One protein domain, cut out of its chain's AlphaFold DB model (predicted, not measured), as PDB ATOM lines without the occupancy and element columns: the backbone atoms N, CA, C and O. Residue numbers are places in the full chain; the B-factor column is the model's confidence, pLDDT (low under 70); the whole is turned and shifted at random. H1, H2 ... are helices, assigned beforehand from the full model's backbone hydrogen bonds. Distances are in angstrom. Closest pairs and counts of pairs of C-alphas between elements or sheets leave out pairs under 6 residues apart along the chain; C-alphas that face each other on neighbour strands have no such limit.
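Overview. This is residues 70 to 102 and 116 to 144 of the 152 residues of an uncharacterized protein of Rhizopogon vesiculosus (UniProt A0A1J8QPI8). Two long helices, H1 and H2, run side by side in opposite directions and cross at a small angle as a slender X, with a gap between them. The ends at residues 70 to 79 of H1 and 134 to 144 of H2 stand free. You have 62 residues with two named helices, H1 then H2, and no named strand: all helix. The whole is a loose rod, with a radius of gyration of the C-alphas of 15.0 A and spans of 49 by 18 by 15 A.

Arrangement. Start with H1, residues 70 to 99, and then look for H2, residues 116 to 144. They are near each other, with 14 pairs of C-alphas within 10 A; their closest C-alphas are 8.2 A apart. In H1 every O i to N i+4 pair is within hydrogen-bond range; in H2, 24 of 25 are.

Along the chain. Find C-alpha 70 at (191.222, 178.973, 251.965); from there H1 runs 42.7 A to C-alpha 99 at (204.366, 143.353, 232.441). H2 runs 42.7 A from C-alpha 116 to C-alpha 144 at (196.582, 182.927, 240.273).

Size, cuts and confidence. The farthest C-alphas, Glu 70 and Pro 102, are 50.1 A apart. Residues 103 to 115 are cut out, and C-alphas 102 and 116 are 14.1 A apart. Look for pLDDT under 70 at residues 102, 116 to 117 and 136 to 144.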
ATOM      1  N   GLU A  70     189.921 179.438 252.446       77.25
ATOM      2  CA  GLU A  70     191.222 178.973 251.965       77.25
ATOM      3  C   GLU A  70     191.614 177.669 252.662       77.25
ATOM      4  O   GLU A  70     192.095 176.753 251.999       77.25
ATOM      5  N   ASP A  71     191.328 177.538 253.959       84.44
ATOM      6  CA  ASP A  71     191.544 176.293 254.705       84.44
ATOM      7  C   ASP A  71     190.718 175.125 254.150       84.44
ATOM      8  O   ASP A  71     191.239 174.022 253.966       84.44
ATOM      9  N   GLU A  72     189.440 175.356 253.836       86.56
ATOM     10  CA  GLU A  72     188.580 174.339 253.224       86.56
ATOM     11  C   GLU A  72     189.090 173.933 251.832       86.56
ATOM     12  O   GLU A  72     189.109 172.749 251.484       86.56
ATOM     13  N   LEU A  73     189.548 174.897 251.030       84.12
ATOM     14  CA  LEU A  73     190.133 174.620 249.721       84.12
ATOM     15  C   LEU A  73     191.432 173.811 249.843       84.12
ATOM     16  O   LEU A  73     191.607 172.832 249.120       84.12
ATOM     17  N   LEU A  74     192.324 174.187 250.760       87.31
ATOM     18  CA  LEU A  74     193.580 173.476 251.007       87.31
ATOM     19  C   LEU A  74     193.333 172.045 251.492       87.31
ATOM     20  O   LEU A  74     194.003 171.128 251.022       87.31
ATOM     21  N   ALA A  75     192.341 171.836 252.359       88.44
ATOM     22  CA  ALA A  75     191.949 170.502 252.803       88.44
ATOM     23  C   ALA A  75     191.460 169.628 251.636       88.44
ATOM     24  O   ALA A  75     191.888 168.482 251.499       88.44
ATOM     25  N   ASN A  76     190.617 170.179 250.755       87.19
ATOM     26  CA  ASN A  76     190.137 169.467 249.568       87.19
ATOM     27  C   ASN A  76     191.270 169.156 248.573       87.19
ATOM     28  O   ASN A  76     191.273 168.091 247.952       87.19
ATOM     29  N   LEU A  77     192.233 170.069 248.416       86.12
ATOM     30  CA  LEU A  77     193.398 169.863 247.552       86.12
ATOM     31  C   LEU A  77     194.342 168.789 248.105       86.12
ATOM     32  O   LEU A  77     194.800 167.948 247.337       86.12
ATOM     33  N   GLU A  78     194.591 168.774 249.415       91.06
ATOM     34  CA  GLU A  78     195.384 167.725 250.068       91.06
ATOM     35  C   GLU A  78     194.701 166.356 249.929       91.06
ATOM     36  O   GLU A  78     195.333 165.374 249.541       91.06
ATOM     37  N   GLU A  79     193.382 166.289 250.150       90.62
ATOM     38  CA  GLU A  79     192.618 165.052 249.962       90.62
ATOM     39  C   GLU A  79     192.687 164.560 248.505       90.62
ATOM     40  O   GLU A  79     192.835 163.360 248.251       90.62
ATOM     41  N   LEU A  80     192.597 165.472 247.532       88.25
ATOM     42  CA  LEU A  80     192.700 165.139 246.112       88.25
ATOM     43  C   LEU A  80     194.106 164.659 245.735       88.25
ATOM     44  O   LEU A  80     194.232 163.674 244.999       88.25
ATOM     45  N   ALA A  81     195.148 165.315 246.244       87.56
ATOM     46  CA  ALA A  81     196.530 164.896 246.047       87.56
ATOM     47  C   ALA A  81     196.741 163.481 246.601       87.56
ATOM     48  O   ALA A  81     197.200 162.595 245.883       87.56
ATOM     49  N   GLN A  82     196.263 163.219 247.818       91.88
ATOM     50  CA  GLN A  82     196.407 161.915 248.454       91.88
ATOM     51  C   GLN A  82     195.620 160.805 247.742       91.88
ATOM     52  O   GLN A  82     196.102 159.676 247.609       91.88
ATOM     53  N   LYS A  83     194.423 161.110 247.224       85.06
ATOM     54  CA  LYS A  83     193.674 160.178 246.361       85.06
ATOM     55  C   LYS A  83     194.416 159.892 245.060       85.06
ATOM     56  O   LYS A  83     194.407 158.754 244.592       85.06
ATOM     57  N   THR A  84     195.054 160.906 244.484       86.62
ATOM     58  CA  THR A  84     195.830 160.762 243.249       86.62
ATOM     59  C   THR A  84     197.053 159.880 243.476       86.62
ATOM     60  O   THR A  84     197.262 158.956 242.694       86.62
ATOM     61  N   ASP A  85     197.776 160.063 244.582       89.25
ATOM     62  CA  ASP A  85     198.913 159.214 244.956       89.25
ATOM     63  C   ASP A  85     198.516 157.737 245.077       89.25
ATOM     64  O   ASP A  85     199.215 156.855 244.574       89.25
ATOM     65  N   PHE A  86     197.356 157.454 245.683       91.38
ATOM     66  CA  PHE A  86     196.827 156.091 245.762       91.38
ATOM     67  C   PHE A  86     196.544 155.501 244.373       91.38
ATOM     68  O   PHE A  86     196.913 154.357 244.101       91.38
ATOM     69  N   LEU A  87     195.914 156.273 243.478       79.00
ATOM     70  CA  LEU A  87     195.653 155.826 242.108       79.00
ATOM     71  C   LEU A  87     196.945 155.589 241.324       79.00
ATOM     72  O   LEU A  87     197.030 154.601 240.597       79.00
ATOM     73  N   THR A  88     197.932 156.475 241.450       84.56
ATOM     74  CA  THR A  88     199.225 156.335 240.775       84.56
ATOM     75  C   THR A  88     199.951 155.088 241.258       84.56
ATOM     76  O   THR A  88     200.384 154.285 240.436       84.56
ATOM     77  N   HIS A  89     199.995 154.860 242.571       90.31
ATOM     78  CA  HIS A  89     200.597 153.655 243.127       90.31
ATOM     79  C   HIS A  89     199.890 152.383 242.643       90.31
ATOM     80  O   HIS A  89     200.545 151.444 242.194       90.31
ATOM     81  N   TRP A  90     198.554 152.365 242.657       92.31
ATOM     82  CA  TRP A  90     197.787 151.227 242.155       92.31
ATOM     83  C   TRP A  90     198.010 150.990 240.654       92.31
ATOM     84  O   TRP A  90     198.112 149.845 240.214       92.31
ATOM     85  N   ALA A  91     198.126 152.054 239.859       78.69
ATOM     86  CA  ALA A  91     198.436 151.950 238.438       78.69
ATOM     87  C   ALA A  91     199.827 151.340 238.198       78.69
ATOM     88  O   ALA A  91     199.959 150.473 237.333       78.69
ATOM     89  N   ASP A  92     200.833 151.737 238.982       84.00
ATOM     90  CA  ASP A  92     202.181 151.164 238.922       84.00
ATOM     91  C   ASP A  92     202.177 149.677 239.304       84.00
ATOM     92  O   ASP A  92     202.781 148.850 238.614       84.00
ATOM     93  N   GLU A  93     201.437 149.302 240.353       82.62
ATOM     94  CA  GLU A  93     201.265 147.898 240.731       82.62
ATOM     95  C   GLU A  93     200.612 147.094 239.601       82.62
ATOM     96  O   GLU A  93     201.127 146.048 239.196       82.62
ATOM     97  N   MET A  94     199.506 147.590 239.035       82.88
ATOM     98  CA  MET A  94     198.813 146.941 237.919       82.88
ATOM     99  C   MET A  94     199.696 146.829 236.673       82.88
ATOM    100  O   MET A  94     199.639 145.819 235.964       82.88
ATOM    101  N   TYR A  95     200.539 147.827 236.414       76.69
ATOM    102  CA  TYR A  95     201.496 147.793 235.316       76.69
ATOM    103  C   TYR A  95     202.513 146.663 235.490       76.69
ATOM    104  O   TYR A  95     202.733 145.893 234.553       76.69
ATOM    105  N   GLU A  96     203.087 146.503 236.684       81.31
ATOM    106  CA  GLU A  96     204.031 145.414 236.945       81.31
ATOM    107  C   GLU A  96     203.360 144.031 236.852       81.31
ATOM    108  O   GLU A  96     203.955 143.108 236.287       81.31
ATOM    109  N   TYR A  97     202.094 143.885 237.273       71.88
ATOM    110  CA  TYR A  97     201.331 142.646 237.051       71.88
ATOM    111  C   TYR A  97     201.164 142.316 235.564       71.88
ATOM    112  O   TYR A  97     201.378 141.175 235.155       71.88
ATOM    113  N   VAL A  98     200.800 143.301 234.738       73.25
ATOM    114  CA  VAL A  98     200.617 143.107 233.289       73.25
ATOM    115  C   VAL A  98     201.948 142.816 232.597       73.25
ATOM    116  O   VAL A  98     202.025 141.938 231.737       73.25
ATOM    117  N   LYS A  99     203.014 143.516 232.985       73.88
ATOM    118  CA  LYS A  99     204.366 143.353 232.441       73.88
ATOM    119  C   LYS A  99     204.958 141.972 232.725       73.88
ATOM    120  O   LYS A  99     205.713 141.460 231.901       73.88
ATOM    121  N   ALA A 100     204.613 141.363 233.859       74.38
ATOM    122  CA  ALA A 100     205.065 140.023 234.225       74.38
ATOM    123  C   ALA A 100     204.385 138.900 233.416       74.38
ATOM    124  O   ALA A 100     204.876 137.769 233.421       74.38
ATOM    125  N   VAL A 101     203.286 139.184 232.703       71.00
ATOM    126  CA  VAL A 101     202.627 138.205 231.830       71.00
ATOM    127  C   VAL A 101     203.516 137.950 230.610       71.00
ATOM    128  O   VAL A 101     203.728 138.861 229.805       71.00
ATOM    129  N   PRO A 102     204.028 136.719 230.410       64.88
ATOM    130  CA  PRO A 102     204.822 136.407 229.234       64.88
ATOM    131  C   PRO A 102     203.983 136.647 227.979       64.88
ATOM    132  O   PRO A 102     202.992 135.951 227.747       64.88
ATOM    133  N   ALA A 116     191.512 141.824 226.954       63.56
ATOM    134  CA  ALA A 116     192.540 142.754 226.502       63.56
ATOM    135  C   ALA A 116     191.939 144.118 226.123       63.56
ATOM    136  O   ALA A 116     192.498 145.151 226.485       63.56
ATOM    137  N   GLU A 117     190.776 144.124 225.465       62.47
ATOM    138  CA  GLU A 117     190.035 145.347 225.137       62.47
ATOM    139  C   GLU A 117     189.589 146.095 226.401       62.47
ATOM    140  O   GLU A 117     189.823 147.296 226.505       62.47
ATOM    141  N   TYR A 118     189.031 145.395 227.397       71.75
ATOM    142  CA  TYR A 118     188.657 146.016 228.674       71.75
ATOM    143  C   TYR A 118     189.861 146.629 229.392       71.75
ATOM    144  O   TYR A 118     189.803 147.793 229.780       71.75
ATOM    145  N   ASN A 119     190.975 145.897 229.502       74.00
ATOM    146  CA  ASN A 119     192.191 146.435 230.115       74.00
ATOM    147  C   ASN A 119     192.716 147.666 229.360       74.00
ATOM    148  O   ASN A 119     193.122 148.633 229.997       74.00
ATOM    149  N   ALA A 120     192.673 147.672 228.023       73.38
ATOM    150  CA  ALA A 120     193.093 148.821 227.224       73.38
ATOM    151  C   ALA A 120     192.185 150.045 227.439       73.38
ATOM    152  O   ALA A 120     192.688 151.149 227.641       73.38
ATOM    153  N   VAL A 121     190.862 149.853 227.451       72.81
ATOM    154  CA  VAL A 121     189.886 150.932 227.681       72.81
ATOM    155  C   VAL A 121     190.032 151.512 229.087       72.81
ATOM    156  O   VAL A 121     190.060 152.732 229.240       72.81
ATOM    157  N   THR A 122     190.193 150.666 230.105       80.94
ATOM    158  CA  THR A 122     190.429 151.111 231.485       80.94
ATOM    159  C   THR A 122     191.739 151.886 231.603       80.94
ATOM    160  O   THR A 122     191.766 152.946 232.219       80.94
ATOM    161  N   CYS A 123     192.806 151.414 230.955       76.44
ATOM    162  CA  CYS A 123     194.100 152.090 230.968       76.44
ATOM    163  C   CYS A 123     194.008 153.481 230.311       76.44
ATOM    164  O   CYS A 123     194.433 154.471 230.899       76.44
ATOM    165  N   ILE A 124     193.365 153.587 229.141       80.69
ATOM    166  CA  ILE A 124     193.139 154.871 228.456       80.69
ATOM    167  C   ILE A 124     192.287 155.812 229.316       80.69
ATOM    168  O   ILE A 124     192.619 156.989 229.431       80.69
ATOM    169  N   ALA A 125     191.219 155.315 229.943       83.06
ATOM    170  CA  ALA A 125     190.358 156.127 230.800       83.06
ATOM    171  C   ALA A 125     191.117 156.700 232.009       83.06
ATOM    172  O   ALA A 125     190.979 157.886 232.309       83.06
ATOM    173  N   ILE A 126     191.962 155.890 232.658       83.31
ATOM    174  CA  ILE A 126     192.800 156.326 233.783       83.31
ATOM    175  C   ILE A 126     193.830 157.361 233.320       83.31
ATOM    176  O   ILE A 126     193.960 158.409 233.946       83.31
ATOM    177  N   TYR A 127     194.518 157.131 232.197       78.50
ATOM    178  CA  TYR A 127     195.481 158.101 231.666       78.50
ATOM    179  C   TYR A 127     194.830 159.430 231.284       78.50
ATOM    180  O   TYR A 127     195.373 160.484 231.600       78.50
ATOM    181  N   MET A 128     193.663 159.395 230.637       85.19
ATOM    182  CA  MET A 128     192.926 160.615 230.313       85.19
ATOM    183  C   MET A 128     192.520 161.361 231.588       85.19
ATOM    184  O   MET A 128     192.727 162.567 231.659       85.19
ATOM    185  N   LEU A 129     192.029 160.661 232.619       82.69
ATOM    186  CA  LEU A 129     191.690 161.275 233.906       82.69
ATOM    187  C   LEU A 129     192.909 161.946 234.560       82.69
ATOM    188  O   LEU A 129     192.819 163.096 234.977       82.69
ATOM    189  N   LEU A 130     194.060 161.272 234.584       80.31
ATOM    190  CA  LEU A 130     195.303 161.818 235.136       80.31
ATOM    191  C   LEU A 130     195.797 163.048 234.358       80.31
ATOM    192  O   LEU A 130     196.224 164.028 234.966       80.31
ATOM    193  N   ILE A 131     195.706 163.034 233.023       83.06
ATOM    194  CA  ILE A 131     196.053 164.192 232.183       83.06
ATOM    195  C   ILE A 131     195.108 165.368 232.462       83.06
ATOM    196  O   ILE A 131     195.566 166.507 232.552       83.06
ATOM    197  N   PHE A 132     193.809 165.106 232.625       79.06
ATOM    198  CA  PHE A 132     192.822 166.137 232.952       79.06
ATOM    199  C   PHE A 132     193.073 166.768 234.323       79.06
ATOM    200  O   PHE A 132     193.035 167.992 234.438       79.06
ATOM    201  N   LEU A 133     193.384 165.962 235.341       74.19
ATOM    202  CA  LEU A 133     193.731 166.464 236.672       74.19
ATOM    203  C   LEU A 133     195.021 167.304 236.631       74.19
ATOM    204  O   LEU A 133     195.044 168.425 237.130       74.19
ATOM    205  N   ALA A 134     196.049 166.844 235.912       73.81
ATOM    206  CA  ALA A 134     197.319 167.563 235.768       73.81
ATOM    207  C   ALA A 134     197.241 168.854 234.915       73.81
ATOM    208  O   ALA A 134     198.123 169.717 234.993       73.81
ATOM    209  N   GLU A 135     196.238 168.995 234.043       71.25
ATOM    210  CA  GLU A 135     195.960 170.241 233.309       71.25
ATOM    211  C   GLU A 135     195.107 171.213 234.140       71.25
ATOM    212  O   GLU A 135     195.345 172.421 234.090       71.25
ATOM    213  N   GLY A 136     194.174 170.699 234.950       62.53
ATOM    214  CA  GLY A 136     193.390 171.496 235.899       62.53
ATOM    215  C   GLY A 136     194.277 172.308 236.847       62.53
ATOM    216  O   GLY A 136     194.075 173.515 237.010       62.53
ATOM    217  N   ASP A 137     195.353 171.694 237.343       59.69
ATOM    218  CA  ASP A 137     196.353 172.367 238.181       59.69
ATOM    219  C   ASP A 137     197.101 173.491 237.446       59.69
ATOM    220  O   ASP A 137     197.438 174.525 238.034       59.69
ATOM    221  N   ARG A 138     197.336 173.354 236.133       58.41
ATOM    222  CA  ARG A 138     198.007 174.391 235.332       58.41
ATOM    223  C   ARG A 138     197.125 175.613 235.096       58.41
ATOM    224  O   ARG A 138     197.652 176.727 235.108       58.41
ATOM    225  N   GLN A 139     195.811 175.446 234.946       52.12
ATOM    226  CA  GLN A 139     194.891 176.583 234.823       52.12
ATOM    227  C   GLN A 139     194.670 177.312 236.152       52.12
ATOM    228  O   GLN A 139     194.696 178.545 236.167       52.12
ATOM    229  N   ALA A 140     194.562 176.586 237.271       54.41
ATOM    230  CA  ALA A 140     194.502 177.188 238.606       54.41
ATOM    231  C   ALA A 140     195.778 177.999 238.918       54.41
ATOM    232  O   ALA A 140     195.720 179.137 239.393       54.41
ATOM    233  N   THR A 141     196.942 177.470 238.527       54.03
ATOM    234  CA  THR A 141     198.239 178.146 238.688       54.03
ATOM    235  C   THR A 141     198.412 179.352 237.741       54.03
ATOM    236  O   THR A 141     199.109 180.315 238.074       54.03
ATOM    237  N   ALA A 142     197.794 179.334 236.554       54.31
ATOM    238  CA  ALA A 142     197.845 180.438 235.591       54.31
ATOM    239  C   ALA A 142     196.906 181.600 235.963       54.31
ATOM    240  O   ALA A 142     197.300 182.762 235.840       54.31
ATOM    241  N   LEU A 143     195.704 181.309 236.473       53.66
ATOM    242  CA  LEU A 143     194.755 182.329 236.937       53.66
ATOM    243  C   LEU A 143     195.244 183.042 238.205       53.66
ATOM    244  O   LEU A 143     195.117 184.263 238.301       53.66
ATOM    245  N   SER A 144     195.910 182.322 239.113       56.38
ATOM    246  CA  SER A 144     196.582 182.927 240.273       56.38
ATOM    247  C   SER A 144     197.666 183.940 239.853       56.38
ATOM    248  O   SER A 144     197.741 185.034 240.407       56.38
TER     249      SER A 144